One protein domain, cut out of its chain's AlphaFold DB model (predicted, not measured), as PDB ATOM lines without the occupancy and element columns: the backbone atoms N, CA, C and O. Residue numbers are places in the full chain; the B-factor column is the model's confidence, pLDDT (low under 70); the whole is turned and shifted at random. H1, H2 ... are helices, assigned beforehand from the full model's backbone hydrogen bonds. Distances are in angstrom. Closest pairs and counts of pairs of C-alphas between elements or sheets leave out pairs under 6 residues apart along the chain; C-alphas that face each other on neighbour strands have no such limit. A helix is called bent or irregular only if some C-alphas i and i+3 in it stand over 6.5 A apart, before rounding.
ATOM      1  N   VAL A 699     230.708 177.049 186.731       89.56
ATOM      2  CA  VAL A 699     229.940 176.333 187.758       89.56
ATOM      3  C   VAL A 699     230.527 176.560 189.147       89.56
ATOM      4  O   VAL A 699     229.777 176.889 190.057       89.56
ATOM      5  N   CYS A 700     231.847 176.458 189.322       90.62
ATOM      6  CA  CYS A 700     232.491 176.688 190.617       90.62
ATOM      7  C   CYS A 700     232.257 178.118 191.127       90.62
ATOM      8  O   CYS A 700     231.944 178.307 192.302       90.62
ATOM      9  N   ALA A 701     232.334 179.121 190.245       90.94
ATOM     10  CA  ALA A 701     232.051 180.512 190.596       90.94
ATOM     11  C   ALA A 701     230.594 180.701 191.055       90.94
ATOM     12  O   ALA A 701     230.356 181.310 192.097       90.94
ATOM     13  N   LEU A 702     229.628 180.124 190.328       88.81
ATOM     14  CA  LEU A 702     228.208 180.167 190.696       88.81
ATOM     15  C   LEU A 702     227.939 179.447 192.021       88.81
ATOM     16  O   LEU A 702     227.272 179.997 192.895       88.81
ATOM     17  N   THR A 703     228.480 178.240 192.194       87.19
ATOM     18  CA  THR A 703     228.331 177.462 193.430       87.19
ATOM     19  C   THR A 703     228.884 178.231 194.623       87.19
ATOM     20  O   THR A 703     228.220 178.281 195.658       87.19
ATOM     21  N   ARG A 704     230.047 178.884 194.478       89.56
ATOM     22  CA  ARG A 704     230.632 179.741 195.517       89.56
ATOM     23  C   ARG A 704     229.689 180.878 195.912       89.56
ATOM     24  O   ARG A 704     229.483 181.087 197.102       89.56
ATOM     25  N   TRP A 705     229.115 181.592 194.943       87.44
ATOM     26  CA  TRP A 705     228.184 182.691 195.218       87.44
ATOM     27  C   TRP A 705     226.916 182.217 195.928       87.44
ATOM     28  O   TRP A 705     226.516 182.825 196.919       87.44
ATOM     29  N   TYR A 706     226.341 181.088 195.501       83.38
ATOM     30  CA  TYR A 706     225.208 180.491 196.210       83.38
ATOM     31  C   TYR A 706     225.562 180.090 197.646       83.38
ATOM     32  O   TYR A 706     224.768 180.332 198.548       83.38
ATOM     33  N   THR A 707     226.738 179.494 197.879       85.12
ATOM     34  CA  THR A 707     227.187 179.125 199.235       85.12
ATOM     35  C   THR A 707     227.376 180.351 200.131       85.12
ATOM     36  O   THR A 707     227.065 180.285 201.312       85.12
ATOM     37  N   LYS A 708     227.824 181.482 199.574       85.81
ATOM     38  CA  LYS A 708     227.973 182.753 200.300       85.81
ATOM     39  C   LYS A 708     226.661 183.534 200.478       85.81
ATOM     40  O   LYS A 708     226.689 184.636 201.012       85.81
ATOM     41  N   GLY A 709     225.528 183.012 200.002       80.44
ATOM     42  CA  GLY A 709     224.231 183.701 200.067       80.44
ATOM     43  C   GLY A 709     224.096 184.904 199.122       80.44
ATOM     44  O   GLY A 709     223.121 185.648 199.200       80.44
ATOM     45  N   GLU A 710     225.036 185.101 198.198       81.56
ATOM     46  CA  GLU A 710     225.054 186.257 197.298       81.56
ATOM     47  C   GLU A 710     223.943 186.184 196.246       81.56
ATOM     48  O   GLU A 710     223.568 185.099 195.804       81.56
ATOM     49  N   GLU A 711     223.421 187.328 195.797       76.00
ATOM     50  CA  GLU A 711     222.366 187.419 194.777       76.00
ATOM     51  C   GLU A 711     222.900 187.097 193.371       76.00
ATOM     52  O   GLU A 711     223.521 187.913 192.699       76.00
ATOM     53  N   VAL A 712     222.725 185.839 192.950       78.44
ATOM     54  CA  VAL A 712     223.359 185.308 191.734       78.44
ATOM     55  C   VAL A 712     222.847 185.991 190.466       78.44
ATOM     56  O   VAL A 712     223.648 186.189 189.551       78.44
ATOM     57  N   GLN A 713     221.570 186.390 190.390       73.00
ATOM     58  CA  GLN A 713     221.022 186.983 189.165       73.00
ATOM     59  C   GLN A 713     221.644 188.359 188.886       73.00
ATOM     60  O   GLN A 713     222.035 188.611 187.743       73.00
ATOM     61  N   SER A 714     221.867 189.201 189.905       71.19
ATOM     62  CA  SER A 714     222.637 190.451 189.729       71.19
ATOM     63  C   SER A 714     224.114 190.236 189.399       71.19
ATOM     64  O   SER A 714     224.721 191.107 188.770       71.19
ATOM     65  N   LYS A 715     224.704 189.083 189.740       77.25
ATOM     66  CA  LYS A 715     226.113 188.763 189.426       77.25
ATOM     67  C   LYS A 715     226.327 188.064 188.081       77.25
ATOM     68  O   LYS A 715     227.442 188.073 187.553       77.25
ATOM     69  N   LEU A 716     225.286 187.518 187.449       79.44
ATOM     70  CA  LEU A 716     225.398 186.900 186.118       79.44
ATOM     71  C   LEU A 716     225.972 187.833 185.037       79.44
ATOM     72  O   LEU A 716     226.799 187.361 184.246       79.44
ATOM     73  N   PRO A 717     225.618 189.133 184.976       77.12
ATOM     74  CA  PRO A 717     226.258 190.076 184.061       77.12
ATOM     75  C   PRO A 717     227.772 190.226 184.298       77.12
ATOM     76  O   PRO A 717     228.527 190.358 183.329       77.12
ATOM     77  N   GLN A 718     228.237 190.134 185.550       83.06
ATOM     78  CA  GLN A 718     229.663 190.167 185.905       83.06
ATOM     79  C   GLN A 718     230.373 188.903 185.396       83.06
ATOM     80  O   GLN A 718     231.382 189.006 184.697       83.06
ATOM     81  N   LEU A 719     229.801 187.713 185.626       85.62
ATOM     82  CA  LEU A 719     230.341 186.448 185.107       85.62
ATOM     83  C   LEU A 719     230.367 186.420 183.571       85.62
ATOM     84  O   LEU A 719     231.360 186.016 182.963       85.62
ATOM     85  N   ALA A 720     229.295 186.887 182.926       83.12
ATOM     86  CA  ALA A 720     229.219 187.014 181.473       83.12
ATOM     87  C   ALA A 720     230.329 187.928 180.934       83.12
ATOM     88  O   ALA A 720     231.008 187.583 179.962       83.12
ATOM     89  N   THR A 721     230.541 189.064 181.594       81.69
ATOM     90  CA  THR A 721     231.586 190.035 181.267       81.69
ATOM     91  C   THR A 721     232.985 189.436 181.428       81.69
ATOM     92  O   THR A 721     233.776 189.480 180.481       81.69
ATOM     93  N   TYR A 722     233.255 188.791 182.566       87.44
ATOM     94  CA  TYR A 722     234.521 188.122 182.879       87.44
ATOM     95  C   TYR A 722     234.859 187.015 181.870       87.44
ATOM     96  O   TYR A 722     235.991 186.889 181.400       87.44
ATOM     97  N   LEU A 723     233.854 186.241 181.449       86.12
ATOM     98  CA  LEU A 723     233.990 185.202 180.429       86.12
ATOM     99  C   LEU A 723     234.069 185.771 178.997       86.12
ATOM    100  O   LEU A 723     234.490 185.068 178.070       86.12
ATOM    101  N   GLY A 724     233.683 187.026 178.772       77.44
ATOM    102  CA  GLY A 724     233.622 187.640 177.442       77.44
ATOM    103  C   GLY A 724     232.427 187.175 176.602       77.44
ATOM    104  O   GLY A 724     232.545 187.018 175.384       77.44
ATOM    105  N   HIS A 725     231.292 186.892 177.240       77.19
ATOM    106  CA  HIS A 725     230.028 186.579 176.574       77.19
ATOM    107  C   HIS A 725     229.410 187.830 175.931       77.19
ATOM    108  O   HIS A 725     229.742 188.964 176.268       77.19
ATOM    109  N   VAL A 726     228.577 187.639 174.902       62.06
ATOM    110  CA  VAL A 726     227.923 188.762 174.200       62.06
ATOM    111  C   VAL A 726     226.733 189.285 175.002       62.06
ATOM    112  O   VAL A 726     226.494 190.487 174.986       62.06
ATOM    113  N   ASN A 727     226.017 188.392 175.688       62.47
ATOM    114  CA  ASN A 727     224.933 188.725 176.602       62.47
ATOM    115  C   ASN A 727     224.986 187.826 177.848       62.47
ATOM    116  O   ASN A 727     225.673 186.797 177.854       62.47
ATOM    117  N   ALA A 728     224.219 188.199 178.871       62.09
ATOM    118  CA  ALA A 728     224.062 187.400 180.080       62.09
ATOM    119  C   ALA A 728     223.315 186.073 179.836       62.09
ATOM    120  O   ALA A 728     223.602 185.094 180.520       62.09
ATOM    121  N   ALA A 729     222.423 185.978 178.839       59.72
ATOM    122  CA  ALA A 729     221.691 184.738 178.526       59.72
ATOM    123  C   ALA A 729     222.626 183.562 178.174       59.72
ATOM    124  O   ALA A 729     222.384 182.429 178.570       59.72
ATOM    125  N   SER A 730     223.765 183.840 177.531       63.69
ATOM    126  CA  SER A 730     224.809 182.835 177.254       63.69
ATOM    127  C   SER A 730     225.428 182.245 178.530       63.69
ATOM    128  O   SER A 730     226.093 181.214 178.479       63.69
ATOM    129  N   THR A 731     225.248 182.919 179.666       70.56
ATOM    130  CA  THR A 731     225.702 182.499 180.996       70.56
ATOM    131  C   THR A 731     224.584 181.804 181.782       70.56
ATOM    132  O   THR A 731     224.888 180.965 182.623       70.56
ATOM    133  N   HIS A 732     223.307 182.057 181.468       66.94
ATOM    134  CA  HIS A 732     222.170 181.375 182.110       66.94
ATOM    135  C   HIS A 732     222.195 179.862 181.863       66.94
ATOM    136  O   HIS A 732     221.810 179.095 182.738       66.94
ATOM    137  N   TYR A 733     222.749 179.424 180.726       72.25
ATOM    138  CA  TYR A 733     222.994 178.006 180.438       72.25
ATOM    139  C   TYR A 733     223.737 177.272 181.575       72.25
ATOM    140  O   TYR A 733     223.497 176.089 181.795       72.25
ATOM    141  N   TYR A 734     224.605 177.956 182.333       76.12
ATOM    142  CA  TYR A 734     225.332 177.333 183.444       76.12
ATOM    143  C   TYR A 734     224.468 177.055 184.681       76.12
ATOM    144  O   TYR A 734     224.815 176.163 185.451       76.12
ATOM    145  N   LEU A 735     223.349 177.766 184.876       63.69
ATOM    146  CA  LEU A 735     222.477 177.589 186.046       63.69
ATOM    147  C   LEU A 735     221.823 176.204 186.087       63.69
ATOM    148  O   LEU A 735     221.575 175.665 187.160       63.69
ATOM    149  N   HIS A 736     221.581 175.612 184.918       64.38
ATOM    150  CA  HIS A 736     220.902 174.324 184.783       64.38
ATOM    151  C   HIS A 736     221.871 173.145 184.632       64.38
ATOM    152  O   HIS A 736     221.440 172.024 184.384       64.38
ATOM    153  N   LEU A 737     223.181 173.385 184.761       66.31
ATOM    154  CA  LEU A 737     224.196 172.398 184.396       66.31
ATOM    155  C   LEU A 737     224.388 171.290 185.446       66.31
ATOM    156  O   LEU A 737     224.897 170.231 185.098       66.31
ATOM    157  N   THR A 738     224.016 171.516 186.714       71.44
ATOM    158  CA  THR A 738     224.187 170.519 187.791       71.44
ATOM    159  C   THR A 738     222.945 170.392 188.681       71.44
ATOM    160  O   THR A 738     222.238 171.383 188.890       71.44
ATOM    161  N   PRO A 739     222.663 169.197 189.243       72.00
ATOM    162  CA  PRO A 739     221.624 169.013 190.262       72.00
ATOM    163  C   PRO A 739     221.798 169.944 191.468       72.00
ATOM    164  O   PRO A 739     220.841 170.601 191.860       72.00
ATOM    165  N   LEU A 740     223.028 170.099 191.972       70.88
ATOM    166  CA  LEU A 740     223.340 170.956 193.120       70.88
ATOM    167  C   LEU A 740     222.964 172.428 192.884       70.88
ATOM    168  O   LEU A 740     222.394 173.077 193.758       70.88
ATOM    169  N   LEU A 741     223.274 172.976 191.700       73.31
ATOM    170  CA  LEU A 741     222.886 174.350 191.363       73.31
ATOM    171  C   LEU A 741     221.365 174.498 191.267       73.31
ATOM    172  O   LEU A 741     220.832 175.499 191.744       73.31
ATOM    173  N   ARG A 742     220.671 173.506 190.692       73.88
ATOM    174  CA  ARG A 742     219.202 173.492 190.617       73.88
ATOM    175  C   ARG A 742     218.572 173.456 192.006       73.88
ATOM    176  O   ARG A 742     217.661 174.234 192.269       73.88
ATOM    177  N   GLU A 743     219.087 172.624 192.906       75.88
ATOM    178  CA  GLU A 743     218.610 172.536 194.287       75.88
ATOM    179  C   GLU A 743     218.837 173.849 195.048       75.88
ATOM    180  O   GLU A 743     217.911 174.376 195.664       75.88
ATOM    181  N   LYS A 744     220.038 174.441 194.961       74.81
ATOM    182  CA  LYS A 744     220.333 175.734 195.604       74.81
ATOM    183  C   LYS A 744     219.477 176.872 195.044       74.81
ATOM    184  O   LYS A 744     219.009 177.712 195.813       74.81
ATOM    185  N   ALA A 745     219.245 176.893 193.732       69.56
ATOM    186  CA  ALA A 745     218.336 177.847 193.103       69.56
ATOM    187  C   ALA A 745     216.889 177.647 193.589       69.56
ATOM    188  O   ALA A 745     216.234 178.630 193.928       69.56
ATOM    189  N   SER A 746     216.429 176.396 193.699       73.38
ATOM    190  CA  SER A 746     215.098 176.042 194.207       73.38
ATOM    191  C   SER A 746     214.901 176.470 195.668       73.38
ATOM    192  O   SER A 746     213.971 177.214 195.974       73.38
ATOM    193  N   LYS A 747     215.841 176.129 196.565       74.56
ATOM    194  CA  LYS A 747     215.812 176.551 197.981       74.56
ATOM    195  C   LYS A 747     215.755 178.070 198.130       74.56
ATOM    196  O   LYS A 747     215.080 178.584 199.015       74.56
ATOM    197  N   ARG A 748     216.467 178.805 197.274       70.25
ATOM    198  CA  ARG A 748     216.421 180.270 197.269       70.25
ATOM    199  C   ARG A 748     215.084 180.801 196.756       70.25
ATOM    200  O   ARG A 748     214.560 181.735 197.351       70.25
ATOM    201  N   PHE A 749     214.561 180.237 195.668       70.12
ATOM    202  CA  PHE A 749     213.252 180.606 195.128       70.12
ATOM    203  C   PHE A 749     212.174 180.478 196.210       70.12
ATOM    204  O   PHE A 749     211.449 181.437 196.449       70.12
ATOM    205  N   HIS A 750     212.185 179.369 196.953       70.38
ATOM    206  CA  HIS A 750     211.288 179.134 198.084       70.38
ATOM    207  C   HIS A 750     211.455 180.136 199.246       70.38
ATOM    208  O   HIS A 750     210.497 180.416 199.948       70.38
ATOM    209  N   LYS A 751     212.653 180.702 199.461       70.75
ATOM    210  CA  LYS A 751     212.879 181.732 200.497       70.75
ATOM    211  C   LYS A 751     212.420 183.134 200.091       70.75
ATOM    212  O   LYS A 751     212.115 183.937 200.962       70.75
ATOM    213  N   ILE A 752     212.492 183.468 198.800       67.31
ATOM    214  CA  ILE A 752     212.190 184.820 198.294       67.31
ATOM    215  C   ILE A 752     210.704 184.969 197.990       67.31
ATOM    216  O   ILE A 752     210.135 186.029 198.231       67.31
ATOM    217  N   PHE A 753     210.092 183.925 197.439       61.03
ATOM    218  CA  PHE A 753     208.663 183.909 197.199       61.03
ATOM    219  C   PHE A 753     207.988 183.298 198.424       61.03
ATOM    220  O   PHE A 753     208.279 182.137 198.721       61.03
TER     221      PHE A 753
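What this domain is: This is residues 699 to 753 of the 763 residues of an uncharacterized protein of Verrucomicrobiales bacterium (UniProt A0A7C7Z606). Four short helices make a small, elongated body in which H1 and H3 lie between H2, toward one end of the long axis, and H4, toward the other. The contacts are few: H3 crosses H2 steeply and meets H1 near Val 699, the first residue of H1, and H4 meets H1 near Leu 741 while its last residues point away from the others. The printed part has 55 residues with four named helices, in the order H1, H2, H3, H4, and no named strand; the class is all helix. The whole is compact, with a radius of gyration of the C-alphas of 11.0 A, and its C-alphas span 31 by 19 by 18 A.

How they stand to each other: Begin with the longest helix, H4, residues 739 to 752. With residues 741 to 745 alone it touches H1, residues 699 to 707; look at the closest C-alphas, those of Thr 703 and Leu 741, 6.6 A apart. These two run the same way at a shallow tilt of 34 degrees, only just short of steep. Next find H3, residues 729 to 736, which touches H4 only at the corner by their link, and only just, with 3 pairs of C-alphas within 8 A; the closest are those of His 736 and Arg 742, 6.1 A apart, and the lines are about perpendicular at 81 degrees. H1 and H3 are the hubs, each touching three helices, and they only just touch each other, with 3 pairs of C-alphas within 8 A, the closest being those of Val 699 and Tyr 734 at 6.4 A. H2, residues 712 to 723, touches H3 with residues 716 to 720 alone, the closest C-alphas being those of Ala 720 and Thr 731 at 5.7 A; they run opposite ways at a steep tilt of 60 degrees. H2 and H4 are apart. H1 and H2 only just touch, and only at the corner by their link, with 3 pairs of C-alphas within 8 A, the closest being those of Trp 705 and Val 712 at 6.5 A. In H1 and H4 every O i to N i+4 pair is within hydrogen-bond range; in H2 it is 6 of 8, and in H3 0 of 4, beside 3 of 5 O i to N i+3 pairs.

Where its parts are: Find C-alpha 699 at (229.940, 176.333, 187.758), where H1 begins; it is 12.1 A long to C-alpha 707. H2 is 15.5 A long and only just irregular, with C-alphas 714 and 717 6.7 A apart. H3 is 12.2 A long. H4 is 20.1 A long and ends at C-alpha 752, at (212.190, 184.820, 198.294).

The domain as a whole: The two C-alphas farthest apart are those of Gly 724 and Phe 753, at 32.1 A. The printed part has no cut, and its three links are tight. The mean pLDDT of the printed part is 75.7; look for values under 70 at residues 726 to 730, 732, 735 to 737, 745 and 752 to 753.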